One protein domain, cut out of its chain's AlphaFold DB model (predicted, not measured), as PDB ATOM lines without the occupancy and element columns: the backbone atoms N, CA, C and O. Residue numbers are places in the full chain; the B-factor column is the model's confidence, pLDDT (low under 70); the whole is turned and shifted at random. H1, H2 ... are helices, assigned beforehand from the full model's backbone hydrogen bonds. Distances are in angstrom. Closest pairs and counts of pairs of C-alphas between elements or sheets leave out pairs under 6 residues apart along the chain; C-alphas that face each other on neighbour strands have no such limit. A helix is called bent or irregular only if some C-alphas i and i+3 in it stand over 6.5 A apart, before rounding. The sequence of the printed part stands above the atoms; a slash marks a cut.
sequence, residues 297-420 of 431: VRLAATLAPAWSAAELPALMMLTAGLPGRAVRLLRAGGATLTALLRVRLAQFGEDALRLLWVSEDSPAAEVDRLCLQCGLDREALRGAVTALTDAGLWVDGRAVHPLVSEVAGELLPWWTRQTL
ATOM      1  N   VAL A 297     -45.746  53.532  10.306       83.88
ATOM      2  CA  VAL A 297     -46.162  53.887  11.670       83.88
ATOM      3  C   VAL A 297     -47.672  53.703  11.822       83.88
ATOM      4  O   VAL A 297     -48.124  53.011  12.733       83.88
ATOM      5  N   ARG A 298     -48.462  54.249  10.887       86.75
ATOM      6  CA  ARG A 298     -49.924  54.078  10.874       86.75
ATOM      7  C   ARG A 298     -50.334  52.610  10.733       86.75
ATOM      8  O   ARG A 298     -51.267  52.161  11.402       86.75
ATOM      9  N   LEU A 299     -49.629  51.853   9.891       85.94
ATOM     10  CA  LEU A 299     -49.861  50.420   9.706       85.94
ATOM     11  C   LEU A 299     -49.595  49.633  10.999       85.94
ATOM     12  O   LEU A 299     -50.413  48.804  11.393       85.94
ATOM     13  N   ALA A 300     -48.482  49.917  11.677       85.06
ATOM     14  CA  ALA A 300     -48.116  49.293  12.942       85.06
ATOM     15  C   ALA A 300     -49.111  49.617  14.057       85.06
ATOM     16  O   ALA A 300     -49.582  48.702  14.724       85.06
ATOM     17  N   ALA A 301     -49.512  50.884  14.189       85.19
ATOM     18  CA  ALA A 301     -50.512  51.304  15.169       85.19
ATOM     19  C   ALA A 301     -51.862  50.590  14.979       85.19
ATOM     20  O   ALA A 301     -52.563  50.316  15.948       85.19
ATOM     21  N   THR A 302     -52.207  50.258  13.730       84.94
ATOM     22  CA  THR A 302     -53.455  49.562  13.393       84.94
ATOM     23  C   THR A 302     -53.367  48.061  13.676       84.94
ATOM     24  O   THR A 302     -54.304  47.478  14.212       84.94
ATOM     25  N   LEU A 303     -52.260  47.415  13.297       82.81
ATOM     26  CA  LEU A 303     -52.130  45.953  13.354       82.81
ATOM     27  C   LEU A 303     -51.565  45.428  14.673       82.81
ATOM     28  O   LEU A 303     -51.797  44.270  15.013       82.81
ATOM     29  N   ALA A 304     -50.794  46.241  15.387       83.19
ATOM     30  CA  ALA A 304     -50.137  45.852  16.621       83.19
ATOM     31  C   ALA A 304     -50.040  47.060  17.574       83.19
ATOM     32  O   ALA A 304     -48.950  47.577  17.807       83.19
ATOM     33  N   PRO A 305     -51.165  47.509  18.165       80.56
ATOM     34  CA  PRO A 305     -51.213  48.712  19.008       80.56
ATOM     35  C   PRO A 305     -50.348  48.624  20.276       80.56
ATOM     36  O   PRO A 305     -50.086  49.638  20.912       80.56
ATOM     37  N   ALA A 306     -49.902  47.420  20.647       79.12
ATOM     38  CA  ALA A 306     -48.968  47.195  21.746       79.12
ATOM     39  C   ALA A 306     -47.501  47.504  21.387       79.12
ATOM     40  O   ALA A 306     -46.656  47.490  22.278       79.12
ATOM     41  N   TRP A 307     -47.182  47.744  20.110       78.19
ATOM     42  CA  TRP A 307     -45.830  48.107  19.698       78.19
ATOM     43  C   TRP A 307     -45.518  49.536  20.115       78.19
ATOM     44  O   TRP A 307     -46.301  50.464  19.905       78.19
ATOM     45  N   SER A 308     -44.340  49.709  20.695       77.75
ATOM     46  CA  SER A 308     -43.838  51.022  21.055       77.75
ATOM     47  C   SER A 308     -43.467  51.810  19.797       77.75
ATOM     48  O   SER A 308     -43.004  51.255  18.799       77.75
ATOM     49  N   ALA A 309     -43.604  53.139  19.852       72.88
ATOM     50  CA  ALA A 309     -43.120  54.012  18.781       72.88
ATOM     51  C   ALA A 309     -41.605  53.854  18.536       72.88
ATOM     52  O   ALA A 309     -41.132  54.112  17.429       72.88
ATOM     53  N   ALA A 310     -40.865  53.382  19.546       69.62
ATOM     54  CA  ALA A 310     -39.463  53.016  19.423       69.62
ATOM     55  C   ALA A 310     -39.272  51.819  18.470       69.62
ATOM     56  O   ALA A 310     -38.395  51.826  17.636       69.62
ATOM     57  N   GLU A 311     -40.121  50.800  18.426       75.31
ATOM     58  CA  GLU A 311     -39.849  49.643  17.547       75.31
ATOM     59  C   GLU A 311     -40.010  49.936  16.033       75.31
ATOM     60  O   GLU A 311     -39.624  49.126  15.183       75.31
ATOM     61  N   LEU A 312     -40.537  51.109  15.664       77.00
ATOM     62  CA  LEU A 312     -40.911  51.459  14.290       77.00
ATOM     63  C   LEU A 312     -39.729  51.717  13.337       77.00
ATOM     64  O   LEU A 312     -39.794  51.230  12.205       77.00
ATOM     65  N   PRO A 313     -38.633  52.400  13.721       75.25
ATOM     66  CA  PRO A 313     -37.459  52.522  12.856       75.25
ATOM     67  C   PRO A 313     -36.775  51.171  12.602       75.25
ATOM     68  O   PRO A 313     -36.366  50.888  11.476       75.25
ATOM     69  N   ALA A 314     -36.730  50.284  13.603       75.88
ATOM     70  CA  ALA A 314     -36.206  48.927  13.432       75.88
ATOM     71  C   ALA A 314     -37.079  48.088  12.480       75.88
ATOM     72  O   ALA A 314     -36.562  47.368  11.620       75.88
ATOM     73  N   LEU A 315     -38.405  48.225  12.581       81.88
ATOM     74  CA  LEU A 315     -39.351  47.644  11.630       81.88
ATOM     75  C   LEU A 315     -39.129  48.186  10.213       81.88
ATOM     76  O   LEU A 315     -39.072  47.407   9.263       81.88
ATOM     77  N   MET A 316     -38.985  49.504  10.057       80.75
ATOM     78  CA  MET A 316     -38.727  50.140   8.764       80.75
ATOM     79  C   MET A 316     -37.472  49.562   8.108       80.75
ATOM     80  O   MET A 316     -37.507  49.134   6.955       80.75
ATOM     81  N   MET A 317     -36.395  49.466   8.875       76.75
ATOM     82  CA  MET A 317     -35.123  48.929   8.418       76.75
ATOM     83  C   MET A 317     -35.221  47.459   7.995       76.75
ATOM     84  O   MET A 317     -34.843  47.107   6.878       76.75
ATOM     85  N   LEU A 318     -35.778  46.589   8.844       76.12
ATOM     86  CA  LEU A 318     -35.907  45.160   8.529       76.12
ATOM     87  C   LEU A 318     -36.816  44.895   7.325       76.12
ATOM     88  O   LEU A 318     -36.703  43.865   6.654       76.12
ATOM     89  N   THR A 319     -37.727  45.820   7.042       80.00
ATOM     90  CA  THR A 319     -38.709  45.676   5.970       80.00
ATOM     91  C   THR A 319     -38.326  46.436   4.712       80.00
ATOM     92  O   THR A 319     -38.922  46.165   3.670       80.00
ATOM     93  N   ALA A 320     -37.337  47.334   4.778       80.19
ATOM     94  CA  ALA A 320     -37.012  48.311   3.741       80.19
ATOM     95  C   ALA A 320     -38.259  49.070   3.247       80.19
ATOM     96  O   ALA A 320     -38.451  49.258   2.045       80.19
ATOM     97  N   GLY A 321     -39.173  49.403   4.163       83.69
ATOM     98  CA  GLY A 321     -40.430  50.070   3.823       83.69
ATOM     99  C   GLY A 321     -41.425  49.205   3.045       83.69
ATOM    100  O   GLY A 321     -42.381  49.736   2.493       83.69
ATOM    101  N   LEU A 322     -41.234  47.884   2.948       83.06
ATOM    102  CA  LEU A 322     -42.154  46.998   2.226       83.06
ATOM    103  C   LEU A 322     -43.318  46.567   3.136       83.06
ATOM    104  O   LEU A 322     -43.097  45.780   4.067       83.06
ATOM    105  N   PRO A 323     -44.570  46.986   2.854       82.38
ATOM    106  CA  PRO A 323     -45.711  46.709   3.729       82.38
ATOM    107  C   PRO A 323     -45.921  45.219   3.990       82.38
ATOM    108  O   PRO A 323     -46.148  44.812   5.124       82.38
ATOM    109  N   GLY A 324     -45.775  44.371   2.967       70.94
ATOM    110  CA  GLY A 324     -45.972  42.928   3.101       70.94
ATOM    111  C   GLY A 324     -44.972  42.250   4.042       70.94
ATOM    112  O   GLY A 324     -45.299  41.216   4.622       70.94
ATOM    113  N   ARG A 325     -43.772  42.819   4.222       77.12
ATOM    114  CA  ARG A 325     -42.812  42.362   5.239       77.12
ATOM    115  C   ARG A 325     -43.177  42.916   6.611       77.12
ATOM    116  O   ARG A 325     -43.174  42.163   7.579       77.12
ATOM    117  N   ALA A 326     -43.550  44.194   6.678       81.50
ATOM    118  CA  ALA A 326     -43.937  44.848   7.925       81.50
ATOM    119  C   ALA A 326     -45.131  44.161   8.595       81.50
ATOM    120  O   ALA A 326     -45.039  43.808   9.764       81.50
ATOM    121  N   VAL A 327     -46.198  43.860   7.846       78.50
ATOM    122  CA  VAL A 327     -47.375  43.136   8.363       78.50
ATOM    123  C   VAL A 327     -46.989  41.793   8.987       78.50
ATOM    124  O   VAL A 327     -47.496  41.445  10.051       78.50
ATOM    125  N   ARG A 328     -46.081  41.036   8.355       71.75
ATOM    126  CA  ARG A 328     -45.634  39.739   8.890       71.75
ATOM    127  C   ARG A 328     -44.890  39.902  10.211       71.75
ATOM    128  O   ARG A 328     -45.174  39.169  11.150       71.75
ATOM    129  N   LEU A 329     -43.976  40.869  10.292       76.50
ATOM    130  CA  LEU A 329     -43.218  41.136  11.518       76.50
ATOM    131  C   LEU A 329     -44.114  41.627  12.652       76.50
ATOM    132  O   LEU A 329     -44.008  41.129  13.767       76.50
ATOM    133  N   LEU A 330     -45.043  42.534  12.345       79.44
ATOM    134  CA  LEU A 330     -46.025  43.041  13.301       79.44
ATOM    135  C   LEU A 330     -46.872  41.906  13.888       79.44
ATOM    136  O   LEU A 330     -47.029  41.823  15.104       79.44
ATOM    137  N   ARG A 331     -47.345  40.981  13.040       76.50
ATOM    138  CA  ARG A 331     -48.103  39.793  13.470       76.50
ATOM    139  C   ARG A 331     -47.268  38.802  14.280       76.50
ATOM    140  O   ARG A 331     -47.808  38.130  15.150       76.50
ATOM    141  N   ALA A 332     -45.968  38.711  14.009       70.56
ATOM    142  CA  ALA A 332     -45.063  37.823  14.731       70.56
ATOM    143  C   ALA A 332     -44.612  38.376  16.103       70.56
ATOM    144  O   ALA A 332     -44.044  37.627  16.900       70.56
ATOM    145  N   GLY A 333     -44.859  39.661  16.388       77.12
ATOM    146  CA  GLY A 333     -44.586  40.314  17.675       77.12
ATOM    147  C   GLY A 333     -43.131  40.765  17.897       77.12
ATOM    148  O   GLY A 333     -42.212  40.362  17.180       77.12
ATOM    149  N   GLY A 334     -42.912  41.599  18.926       71.00
ATOM    150  CA  GLY A 334     -41.618  42.253  19.212       71.00
ATOM    151  C   GLY A 334     -40.455  41.296  19.519       71.00
ATOM    152  O   GLY A 334     -39.308  41.557  19.149       71.00
ATOM    153  N   ALA A 335     -40.734  40.117  20.087       71.31
ATOM    154  CA  ALA A 335     -39.715  39.080  20.285       71.31
ATOM    155  C   ALA A 335     -39.136  38.570  18.950       71.31
ATOM    156  O   ALA A 335     -37.932  38.334  18.836       71.31
ATOM    157  N   THR A 336     -39.976  38.453  17.915       69.12
ATOM    158  CA  THR A 336     -39.546  38.047  16.570       69.12
ATOM    159  C   THR A 336     -38.740  39.150  15.891       69.12
ATOM    160  O   THR A 336     -37.741  38.857  15.235       69.12
ATOM    161  N   LEU A 337     -39.123  40.418  16.086       72.00
ATOM    162  CA  LEU A 337     -38.350  41.569  15.614       72.00
ATOM    163  C   LEU A 337     -36.929  41.542  16.194       72.00
ATOM    164  O   LEU A 337     -35.963  41.575  15.441       72.00
ATOM    165  N   THR A 338     -36.810  41.394  17.514       70.12
ATOM    166  CA  THR A 338     -35.522  41.338  18.224       70.12
ATOM    167  C   THR A 338     -34.667  40.161  17.751       70.12
ATOM    168  O   THR A 338     -33.479  40.320  17.477       70.12
ATOM    169  N   ALA A 339     -35.269  38.982  17.571       68.88
ATOM    170  CA  ALA A 339     -34.563  37.821  17.033       68.88
ATOM    171  C   ALA A 339     -34.043  38.072  15.607       68.88
ATOM    172  O   ALA A 339     -32.888  37.774  15.313       68.88
ATOM    173  N   LEU A 340     -34.853  38.658  14.723       70.19
ATOM    174  CA  LEU A 340     -34.437  38.961  13.351       70.19
ATOM    175  C   LEU A 340     -33.395  40.078  13.282       70.19
ATOM    176  O   LEU A 340     -32.489  39.997  12.453       70.19
ATOM    177  N   LEU A 341     -33.476  41.073  14.171       73.69
ATOM    178  CA  LEU A 341     -32.422  42.068  14.362       73.69
ATOM    179  C   LEU A 341     -31.118  41.394  14.775       73.69
ATOM    180  O   LEU A 341     -30.107  41.645  14.132       73.69
ATOM    181  N   ARG A 342     -31.138  40.483  15.758       73.75
ATOM    182  CA  ARG A 342     -29.948  39.716  16.166       73.75
ATOM    183  C   ARG A 342     -29.328  38.972  14.986       73.75
ATOM    184  O   ARG A 342     -28.131  39.093  14.754       73.75
ATOM    185  N   VAL A 343     -30.135  38.255  14.197       69.19
ATOM    186  CA  VAL A 343     -29.645  37.530  13.008       69.19
ATOM    187  C   VAL A 343     -29.060  38.482  11.969       69.19
ATOM    188  O   VAL A 343     -28.030  38.184  11.369       69.19
ATOM    189  N   ARG A 344     -29.715  39.621  11.730       73.81
ATOM    190  CA  ARG A 344     -29.257  40.604  10.752       73.81
ATOM    191  C   ARG A 344     -27.961  41.271  11.201       73.81
ATOM    192  O   ARG A 344     -27.056  41.400  10.389       73.81
ATOM    193  N   LEU A 345     -27.867  41.648  12.471       78.12
ATOM    194  CA  LEU A 345     -26.698  42.291  13.064       78.12
ATOM    195  C   LEU A 345     -25.507  41.336  13.183       78.12
ATOM    196  O   LEU A 345     -24.383  41.747  12.931       78.12
ATOM    197  N   ALA A 346     -25.740  40.046  13.431       73.56
ATOM    198  CA  ALA A 346     -24.683  39.032  13.433       73.56
ATOM    199  C   ALA A 346     -23.979  38.854  12.069       73.56
ATOM    200  O   ALA A 346     -22.900  38.275  12.016       73.56
ATOM    201  N   GLN A 347     -24.564  39.345  10.965       74.81
ATOM    202  CA  GLN A 347     -23.924  39.347   9.639       74.81
ATOM    203  C   GLN A 347     -22.871  40.453   9.488       74.81
ATOM    204  O   GLN A 347     -22.109  40.434   8.524       74.81
ATOM    205  N   PHE A 348     -22.846  41.421  10.403       80.06
ATOM    206  CA  PHE A 348     -21.859  42.489  10.420       80.06
ATOM    207  C   PHE A 348     -20.665  42.085  11.284       80.06
ATOM    208  O   PHE A 348     -20.817  41.378  12.277       80.06
ATOM    209  N   GLY A 349     -19.475  42.541  10.890       80.88
ATOM    210  CA  GLY A 349     -18.255  42.329  11.663       80.88
ATOM    211  C   GLY A 349     -18.256  43.090  12.990       80.88
ATOM    212  O   GLY A 349     -19.044  44.019  13.191       80.88
ATOM    213  N   GLU A 350     -17.328  42.716  13.872       85.81
ATOM    214  CA  GLU A 350     -17.150  43.316  15.203       85.81
ATOM    215  C   GLU A 350     -17.116  44.855  15.161       85.81
ATOM    216  O   GLU A 350     -17.805  45.507  15.942       85.81
ATOM    217  N   ASP A 351     -16.397  45.436  14.198       86.69
ATOM    218  CA  ASP A 351     -16.226  46.887  14.048       86.69
ATOM    219  C   ASP A 351     -17.553  47.629  13.841       86.69
ATOM    220  O   ASP A 351     -17.795  48.682  14.432       86.69
ATOM    221  N   ALA A 352     -18.452  47.056  13.039       84.88
ATOM    222  CA  ALA A 352     -19.769  47.624  12.779       84.88
ATOM    223  C   ALA A 352     -20.691  47.509  14.001       84.88
ATOM    224  O   ALA A 352     -21.454  48.430  14.285       84.88
ATOM    225  N   LEU A 353     -20.589  46.425  14.774       85.69
ATOM    226  CA  LEU A 353     -21.340  46.289  16.024       85.69
ATOM    227  C   LEU A 353     -20.837  47.255  17.104       85.69
ATOM    228  O   LEU A 353     -21.654  47.852  17.805       85.69
ATOM    229  N   ARG A 354     -19.515  47.462  17.205       84.88
ATOM    230  CA  ARG A 354     -18.914  48.448  18.125       84.88
ATOM    231  C   ARG A 354     -19.415  49.847  17.808       84.88
ATOM    232  O   ARG A 354     -19.828  50.575  18.707       84.88
ATOM    233  N   LEU A 355     -19.427  50.183  16.520       85.88
ATOM    234  CA  LEU A 355     -19.907  51.465  16.037       85.88
ATOM    235  C   LEU A 355     -21.393  51.686  16.365       85.88
ATOM    236  O   LEU A 355     -21.745  52.751  16.866       85.88
ATOM    237  N   LEU A 356     -22.252  50.682  16.150       84.44
ATOM    238  CA  LEU A 356     -23.670  50.759  16.523       84.44
ATOM    239  C   LEU A 356     -23.856  50.976  18.028       84.44
ATOM    240  O   LEU A 356     -24.587  51.882  18.421       84.44
ATOM    241  N   TRP A 357     -23.153  50.200  18.855       85.56
ATOM    242  CA  TRP A 357     -23.269  50.255  20.313       85.56
ATOM    243  C   TRP A 357     -22.842  51.609  20.906       85.56
ATOM    244  O   TRP A 357     -23.518  52.142  21.777       85.56
ATOM    245  N   VAL A 358     -21.756  52.205  20.405       83.38
ATOM    246  CA  VAL A 358     -21.195  53.471  20.924       83.38
ATOM    247  C   VAL A 358     -22.020  54.706  20.519       83.38
ATOM    248  O   VAL A 358     -21.895  55.775  21.119       83.38
ATOM    249  N   SER A 359     -22.867  54.588  19.498       72.44
ATOM    250  CA  SER A 359     -23.499  55.733  18.829       72.44
ATOM    251  C   SER A 359     -24.757  56.311  19.490       72.44
ATOM    252  O   SER A 359     -25.320  57.269  18.957       72.44
ATOM    253  N   GLU A 360     -25.196  55.781  20.638       63.97
ATOM    254  CA  GLU A 360     -26.412  56.250  21.329       63.97
ATOM    255  C   GLU A 360     -26.336  57.717  21.804       63.97
ATOM    256  O   GLU A 360     -27.368  58.385  21.850       63.97
ATOM    257  N   ASP A 361     -25.135  58.262  22.047       58.09
ATOM    258  CA  ASP A 361     -24.973  59.481  22.862       58.09
ATOM    259  C   ASP A 361     -24.323  60.704  22.175       58.09
ATOM    260  O   ASP A 361     -24.012  61.702  22.838       58.09
ATOM    261  N   SER A 362     -24.073  60.709  20.860       51.94
ATOM    262  CA  SER A 362     -23.542  61.921  20.198       51.94
ATOM    263  C   SER A 362     -23.878  62.024  18.708       51.94
ATOM    264  O   SER A 362     -23.269  61.321  17.902       51.94
ATOM    265  N   PRO A 363     -24.778  62.941  18.299       50.03
ATOM    266  CA  PRO A 363     -24.942  63.268  16.889       50.03
ATOM    267  C   PRO A 363     -23.661  63.932  16.363       50.03
ATOM    268  O   PRO A 363     -23.136  64.854  16.986       50.03
ATOM    269  N   ALA A 364     -23.165  63.452  15.221       52.69
ATOM    270  CA  ALA A 364     -21.967  63.955  14.543       52.69
ATOM    271  C   ALA A 364     -20.688  63.949  15.404       52.69
ATOM    272  O   ALA A 364     -19.965  64.943  15.480       52.69
ATOM    273  N   ALA A 365     -20.373  62.819  16.043       57.75
ATOM    274  CA  ALA A 365     -19.031  62.636  16.578       57.75
ATOM    275  C   ALA A 365     -18.006  62.777  15.435       57.75
ATOM    276  O   ALA A 365     -18.107  62.095  14.411       57.75
ATOM    277  N   GLU A 366     -17.039  63.688  15.598       74.62
ATOM    278  CA  GLU A 366     -15.893  63.798  14.694       74.62
ATOM    279  C   GLU A 366     -15.295  62.403  14.485       74.62
ATOM    280  O   GLU A 366     -15.180  61.625  15.434       74.62
ATOM    281  N   VAL A 367     -14.923  62.081  13.245       77.81
ATOM    282  CA  VAL A 367     -14.388  60.765  12.844       77.81
ATOM    283  C   VAL A 367     -13.314  60.270  13.821       77.81
ATOM    284  O   VAL A 367     -13.282  59.088  14.156       77.81
ATOM    285  N   ASP A 368     -12.490  61.181  14.340       80.94
ATOM    286  CA  ASP A 368     -11.425  60.883  15.299       80.94
ATOM    287  C   ASP A 368     -11.943  60.456  16.680       80.94
ATOM    288  O   ASP A 368     -11.372  59.565  17.308       80.94
ATOM    289  N   ARG A 369     -13.070  61.015  17.132       83.25
ATOM    290  CA  ARG A 369     -13.738  60.598  18.368       83.25
ATOM    291  C   ARG A 369     -14.356  59.208  18.224       83.25
ATOM    292  O   ARG A 369     -14.196  58.397  19.132       83.25
ATOM    293  N   LEU A 370     -14.998  58.907  17.091       82.50
ATOM    294  CA  LEU A 370     -15.543  57.568  16.822       82.50
ATOM    295  C   LEU A 370     -14.435  56.514  16.710       82.50
ATOM    296  O   LEU A 370     -14.578  55.434  17.279       82.50
ATOM    297  N   CYS A 371     -13.317  56.843  16.050       84.25
ATOM    298  CA  CYS A 371     -12.126  55.988  16.009       84.25
ATOM    299  C   CYS A 371     -11.645  55.657  17.428       84.25
ATOM    300  O   CYS A 371     -11.472  54.487  17.769       84.25
ATOM    301  N   LEU A 372     -11.500  56.679  18.282       85.81
ATOM    302  CA  LEU A 372     -11.056  56.510  19.667       85.81
ATOM    303  C   LEU A 372     -12.037  55.664  20.494       85.81
ATOM    304  O   LEU A 372     -11.614  54.753  21.198       85.81
ATOM    305  N   GLN A 373     -13.339  55.952  20.412       84.88
ATOM    306  CA  GLN A 373     -14.355  55.266  21.216       84.88
ATOM    307  C   GLN A 373     -14.562  53.808  20.789       84.88
ATOM    308  O   GLN A 373     -14.775  52.950  21.641       84.88
ATOM    309  N   CYS A 374     -14.476  53.513  19.489       83.38
ATOM    310  CA  CYS A 374     -14.637  52.151  18.973       83.38
ATOM    311  C   CYS A 374     -13.320  51.350  18.993       83.38
ATOM    312  O   CYS A 374     -13.334  50.128  18.808       83.38
ATOM    313  N   GLY A 375     -12.182  52.022  19.209       87.44
ATOM    314  CA  GLY A 375     -10.852  51.430  19.068       87.44
ATOM    315  C   GLY A 375     -10.555  50.998  17.630       87.44
ATOM    316  O   GLY A 375      -9.940  49.955  17.429       87.44
ATOM    317  N   LEU A 376     -11.042  51.763  16.649       87.50
ATOM    318  CA  LEU A 376     -10.902  51.494  15.218       87.50
ATOM    319  C   LEU A 376      -9.954  52.507  14.584       87.50
ATOM    320  O   LEU A 376      -9.918  53.670  14.989       87.50
ATOM    321  N   ASP A 377      -9.223  52.092  13.553       92.00
ATOM    322  CA  ASP A 377      -8.582  53.056  12.664       92.00
ATOM    323  C   ASP A 377      -9.607  53.691  11.703       92.00
ATOM    324  O   ASP A 377     -10.769  53.278  11.600       92.00
ATOM    325  N   ARG A 378      -9.181  54.739  10.990       89.69
ATOM    326  CA  ARG A 378     -10.058  55.494  10.081       89.69
ATOM    327  C   ARG A 378     -10.555  54.663   8.892       89.69
ATOM    328  O   ARG A 378     -11.596  55.002   8.329       89.69
ATOM    329  N   GLU A 379      -9.818  53.637   8.470       89.50
ATOM    330  CA  GLU A 379     -10.188  52.795   7.330       89.50
ATOM    331  C   GLU A 379     -11.254  51.775   7.740       89.50
ATOM    332  O   GLU A 379     -12.309  51.714   7.101       89.50
ATOM    333  N   ALA A 380     -11.044  51.076   8.857       86.44
ATOM    334  CA  ALA A 380     -12.011  50.168   9.466       86.44
ATOM    335  C   ALA A 380     -13.316  50.895   9.822       86.44
ATOM    336  O   ALA A 380     -14.406  50.432   9.473       86.44
ATOM    337  N   LEU A 381     -13.220  52.090  10.421       88.31
ATOM    338  CA  LEU A 381     -14.387  52.921  10.713       88.31
ATOM    339  C   LEU A 381     -15.160  53.280   9.437       88.31
ATOM    340  O   LEU A 381     -16.386  53.193   9.416       88.31
ATOM    341  N   ARG A 382     -14.466  53.662   8.356       87.00
ATOM    342  CA  ARG A 382     -15.113  53.974   7.073       87.00
ATOM    343  C   ARG A 382     -15.828  52.749   6.503       87.00
ATOM    344  O   ARG A 382     -16.973  52.878   6.082       87.00
ATOM    345  N   GLY A 383     -15.183  51.581   6.525       84.38
ATOM    346  CA  GLY A 383     -15.788  50.325   6.080       84.38
ATOM    347  C   GLY A 383     -17.053  49.973   6.867       84.38
ATOM    348  O   GLY A 383     -18.083  49.660   6.270       84.38
ATOM    349  N   ALA A 384     -17.004  50.106   8.196       85.94
ATOM    350  CA  ALA A 384     -18.148  49.888   9.075       85.94
ATOM    351  C   ALA A 384     -19.297  50.874   8.798       85.94
ATOM    352  O   ALA A 384     -20.438  50.447   8.632       85.94
ATOM    353  N   VAL A 385     -19.004  52.177   8.682       84.56
ATOM    354  CA  VAL A 385     -20.006  53.207   8.356       84.56
ATOM    355  C   VAL A 385     -20.667  52.911   7.013       84.56
ATOM    356  O   VAL A 385     -21.891  52.895   6.943       84.56
ATOM    357  N   THR A 386     -19.891  52.632   5.962       80.81
ATOM    358  CA  THR A 386     -20.442  52.310   4.638       80.81
ATOM    359  C   THR A 386     -21.354  51.086   4.704       80.81
ATOM    360  O   THR A 386     -22.498  51.168   4.268       80.81
ATOM    361  N   ALA A 387     -20.907  49.992   5.330       76.44
ATOM    362  CA  ALA A 387     -21.710  48.776   5.453       76.44
ATOM    363  C   ALA A 387     -23.031  49.009   6.208       76.44
ATOM    364  O   ALA A 387     -24.078  48.494   5.813       76.44
ATOM    365  N   LEU A 388     -23.001  49.790   7.292       81.38
ATOM    366  CA  LEU A 388     -24.196  50.102   8.073       81.38
ATOM    367  C   LEU A 388     -25.123  51.088   7.351       81.38
ATOM    368  O   LEU A 388     -26.341  50.923   7.410       81.38
ATOM    369  N   THR A 389     -24.587  52.087   6.651       76.25
ATOM    370  CA  THR A 389     -25.383  53.029   5.851       76.25
ATOM    371  C   THR A 389     -26.065  52.320   4.685       76.25
ATOM    372  O   THR A 389     -27.269  52.492   4.505       76.25
ATOM    373  N   ASP A 390     -25.358  51.443   3.969       70.56
ATOM    374  CA  ASP A 390     -25.930  50.624   2.890       70.56
ATOM    375  C   ASP A 390     -27.053  49.706   3.398       70.56
ATOM    376  O   ASP A 390     -28.014  49.403   2.687       70.56
ATOM    377  N   ALA A 391     -26.959  49.277   4.658       66.00
ATOM    378  CA  ALA A 391     -27.972  48.474   5.323       66.00
ATOM    379  C   ALA A 391     -29.107  49.288   5.971       66.00
ATOM    380  O   ALA A 391     -30.030  48.686   6.525       66.00
ATOM    381  N   GLY A 392     -29.048  50.623   5.929       70.94
ATOM    382  CA  GLY A 392     -30.016  51.506   6.584       70.94
ATOM    383  C   GLY A 392     -29.972  51.448   8.116       70.94
ATOM    384  O   GLY A 392     -30.966  51.748   8.768       70.94
ATOM    385  N   LEU A 393     -28.840  51.026   8.684       75.12
ATOM    386  CA  LEU A 393     -28.569  50.925  10.121       75.12
ATOM    387  C   LEU A 393     -27.899  52.186  10.689       75.12
ATOM    388  O   LEU A 393     -27.865  52.359  11.909       75.12
ATOM    389  N   TRP A 394     -27.383  53.060   9.819       78.50
ATOM    390  CA  TRP A 394     -26.608  54.247  10.185       78.50
ATOM    391  C   TRP A 394     -26.987  55.463   9.336       78.50
ATOM    392  O   TRP A 394     -26.853  55.428   8.110       78.50
ATOM    393  N   VAL A 395     -27.441  56.541   9.985       75.31
ATOM    394  CA  VAL A 395     -27.879  57.796   9.343       75.31
ATOM    395  C   VAL A 395     -27.374  58.985  10.161       75.31
ATOM    396  O   VAL A 395     -27.476  58.983  11.384       75.31
ATOM    397  N   ASP A 396     -26.817  59.998   9.492       77.62
ATOM    398  CA  ASP A 396     -26.323  61.243  10.105       77.62
ATOM    399  C   ASP A 396     -25.356  61.037  11.289       77.62
ATOM    400  O   ASP A 396     -25.386  61.758  12.288       77.62
ATOM    401  N   GLY A 397     -24.482  60.031  11.185       74.81
ATOM    402  CA  GLY A 397     -23.444  59.770  12.187       74.81
ATOM    403  C   GLY A 397     -23.932  59.059  13.452       74.81
ATOM    404  O   GLY A 397     -23.235  59.117  14.461       74.81
ATOM    405  N   ARG A 398     -25.101  58.412  13.415       78.06
ATOM    406  CA  ARG A 398     -25.661  57.639  14.533       78.06
ATOM    407  C   ARG A 398     -26.384  56.380  14.057       78.06
ATOM    408  O   ARG A 398     -26.844  56.319  12.911       78.06
ATOM    409  N   ALA A 399     -26.531  55.399  14.949       72.00
ATOM    410  CA  ALA A 399     -27.442  54.286  14.723       72.00
ATOM    411  C   ALA A 399     -28.870  54.804  14.522       72.00
ATOM    412  O   ALA A 399     -29.314  55.766  15.150       72.00
ATOM    413  N   VAL A 400     -29.608  54.134  13.642       61.50
ATOM    414  CA  VAL A 400     -30.979  54.534  13.297       61.50
ATOM    415  C   VAL A 400     -31.954  54.293  14.456       61.50
ATOM    416  O   VAL A 400     -33.031  54.892  14.473       61.50
ATOM    417  N   HIS A 401     -31.605  53.441  15.432       68.69
ATOM    418  CA  HIS A 401     -32.517  53.098  16.522       68.69
ATOM    419  C   HIS A 401     -31.844  52.547  17.806       68.69
ATOM    420  O   HIS A 401     -31.006  51.658  17.683       68.69
ATOM    421  N   PRO A 402     -32.280  52.938  19.025       75.31
ATOM    422  CA  PRO A 402     -31.809  52.364  20.297       75.31
ATOM    423  C   PRO A 402     -31.838  50.832  20.390       75.31
ATOM    424  O   PRO A 402     -30.856  50.221  20.776       75.31
ATOM    425  N   LEU A 403     -32.907  50.168  19.929       70.12
ATOM    426  CA  LEU A 403     -32.975  48.691  19.903       70.12
ATOM    427  C   LEU A 403     -31.855  48.062  19.052       70.12
ATOM    428  O   LEU A 403     -31.421  46.948  19.322       70.12
ATOM    429  N   VAL A 404     -31.383  48.753  18.006       77.12
ATOM    430  CA  VAL A 404     -30.240  48.281  17.209       77.12
ATOM    431  C   VAL A 404     -28.963  48.351  18.045       77.12
ATOM    432  O   VAL A 404     -28.181  47.404  18.019       77.12
ATOM    433  N   SER A 405     -28.775  49.432  18.800       80.19
ATOM    434  CA  SER A 405     -27.642  49.618  19.710       80.19
ATOM    435  C   SER A 405     -27.667  48.632  20.879       80.19
ATOM    436  O   SER A 405     -26.641  48.025  21.180       80.19
ATOM    437  N   GLU A 406     -28.837  48.401  21.478       81.81
ATOM    438  CA  GLU A 406     -29.059  47.413  22.539       81.81
ATOM    439  C   GLU A 406     -28.681  46.009  22.055       81.81
ATOM    440  O   GLU A 406     -27.826  45.347  22.645       81.81
ATOM    441  N   VAL A 407     -29.235  45.581  20.915       79.25
ATOM    442  CA  VAL A 407     -28.939  44.267  20.337       79.25
ATOM    443  C   VAL A 407     -27.472  44.158  19.899       79.25
ATOM    444  O   VAL A 407     -26.860  43.102  20.061       79.25
ATOM    445  N   ALA A 408     -26.871  45.227  19.369       83.12
ATOM    446  CA  ALA A 408     -25.444  45.244  19.052       83.12
ATOM    447  C   ALA A 408     -24.580  45.078  20.314       83.12
ATOM    448  O   ALA A 408     -23.619  44.307  20.293       83.12
ATOM    449  N   GLY A 409     -24.957  45.723  21.422       84.06
ATOM    450  CA  GLY A 409     -24.315  45.578  22.728       84.06
ATOM    451  C   GLY A 409     -24.417  44.160  23.295       84.06
ATOM    452  O   GLY A 409     -23.452  43.659  23.867       84.06
ATOM    453  N   GLU A 410     -25.535  43.462  23.076       84.19
ATOM    454  CA  GLU A 410     -25.672  42.040  23.433       84.19
ATOM    455  C   GLU A 410     -24.769  41.123  22.587       84.19
ATOM    456  O   GLU A 410     -24.254  40.117  23.086       84.19
ATOM    457  N   LEU A 411     -24.581  41.448  21.302       78.38
ATOM    458  CA  LEU A 411     -23.781  40.657  20.361       78.38
ATOM    459  C   LEU A 411     -22.272  40.921  20.479       78.38
ATOM    460  O   LEU A 411     -21.471  40.041  20.155       78.38
ATOM    461  N   LEU A 412     -21.861  42.098  20.957       81.88
ATOM    462  CA  LEU A 412     -20.453  42.499  21.046       81.88
ATOM    463  C   LEU A 412     -19.582  41.507  21.841       81.88
ATOM    464  O   LEU A 412     -18.579  41.038  21.303       81.88
ATOM    465  N   PRO A 413     -19.969  41.090  23.069       80.69
ATOM    466  CA  PRO A 413     -19.180  40.146  23.857       80.69
ATOM    467  C   PRO A 413     -19.069  38.765  23.208       80.69
ATOM    468  O   PRO A 413     -18.216  37.968  23.596       80.69
ATOM    469  N   TRP A 414     -19.968  38.419  22.284       72.56
ATOM    470  CA  TRP A 414     -19.877  37.178  21.521       72.56
ATOM    471  C   TRP A 414     -18.799  37.280  20.439       72.56
ATOM    472  O   TRP A 414     -17.930  36.410  20.385       72.56
ATOM    473  N   TRP A 415     -18.787  38.371  19.667       72.19
ATOM    474  CA  TRP A 415     -17.773  38.613  18.636       72.19
ATOM    475  C   TRP A 415     -16.361  38.672  19.221       72.19
ATOM    476  O   TRP A 415     -15.491  37.930  18.766       72.19
ATOM    477  N   THR A 416     -16.156  39.432  20.305       73.62
ATOM    478  CA  THR A 416     -14.840  39.544  20.965       73.62
ATOM    479  C   THR A 416     -14.310  38.185  21.450       73.62
ATOM    480  O   THR A 416     -13.102  37.964  21.505       73.62
ATOM    481  N   ARG A 417     -15.200  37.240  21.791       71.62
ATOM    482  CA  ARG A 417     -14.827  35.880  22.222       71.62
ATOM    483  C   ARG A 417     -14.476  34.939  21.068       71.62
ATOM    484  O   ARG A 417     -13.800  33.948  21.320       71.62
ATOM    485  N   GLN A 418     -14.930  35.209  19.843       61.97
ATOM    486  CA  GLN A 418     -14.594  34.395  18.668       61.97
ATOM    487  C   GLN A 418     -13.299  34.846  17.979       61.97
ATOM    488  O   GLN A 418     -12.593  34.013  17.413       61.97
ATOM    489  N   THR A 419     -12.978  36.141  18.026       57.25
ATOM    490  CA  THR A 419     -11.803  36.727  17.359       57.25
ATOM    491  C   THR A 419     -10.519  36.640  18.189       57.25
ATOM    492  O   THR A 419      -9.423  36.668  17.626       57.25
ATOM    493  N   LEU A 420     -10.620  36.466  19.510       41.66
ATOM    494  CA  LEU A 420      -9.473  36.176  20.370       41.66
ATOM    495  C   LEU A 420      -9.214  34.658  20.408       41.66
ATOM    496  O   LEU A 420     -10.070  33.918  20.898       41.66
TER     497      LEU A 420
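What this domain is: This is residues 297 to 420 of the 431 residues of an uncharacterized protein of Deinococcus sp. UR1 (UniProt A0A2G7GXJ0). Two lobes of crossed helices stand along the longest axis: H1, H2 and H3 make one, H5, H6 and H7 the other. H4 runs from the first lobe toward the second, and the longest helix, H8, packs beside H5 and crosses H4. The printed part has 124 residues with eight named helices, H1 to H8, and no named strand; its class is all helix. It is compact, with a radius of gyration of the C-alphas of 15.0 A and spans of 45 by 30 by 21 A.

Where its parts are: H1, residues 297 to 303, begins with C-alpha 297 at (-46.162, 53.887, 11.670). H2 is residues 311 to 319, H3 323 to 332, and H4 334 to 345, 16.1 A long. H5, residues 350 to 361, 19.5 A long, is irregular: C-alphas 358 and 361 are 7.4 A apart. H6 is residues 367 to 374 and H7 378 to 390, 18.1 A long. H8, residues 402 to 419, 25.6 A long, is only just irregular, with C-alphas 410 and 413 6.8 A apart; it has a kink of 36 degrees near residue 413 and ends with C-alpha 419 at (-11.803, 36.727, 17.359).

How they stand to each other: H1 touches H3, closest C-alphas Ala 300 and Leu 330, 6.6 A. H2 touches H3 (Thr 319 and Arg 325, 5.3 A) and H4 (Leu 315 and Leu 337, 7.3 A). H8 touches H4 with residues 403 to 411 alone, closest C-alphas Arg 342 and Val 407, 6.3 A. H5 touches H8, closest C-alphas Trp 357 and Ser 405, 4.5 A, and H7, about perpendicular at 79 degrees. H6 touches H5 and H7. Not every O i to N i+4 pair is within hydrogen-bond range in H3, 5 of 6, H5, 6 of 8, and H8, 11 of 14.

The domain as a whole: The C-alphas farthest apart, Thr 302 and Leu 420, are 46.5 A apart. The printed part has no cut; the link H7 to H8 is long. Residues 360 to 365 and 418 to 420 are among those with pLDDT under 70.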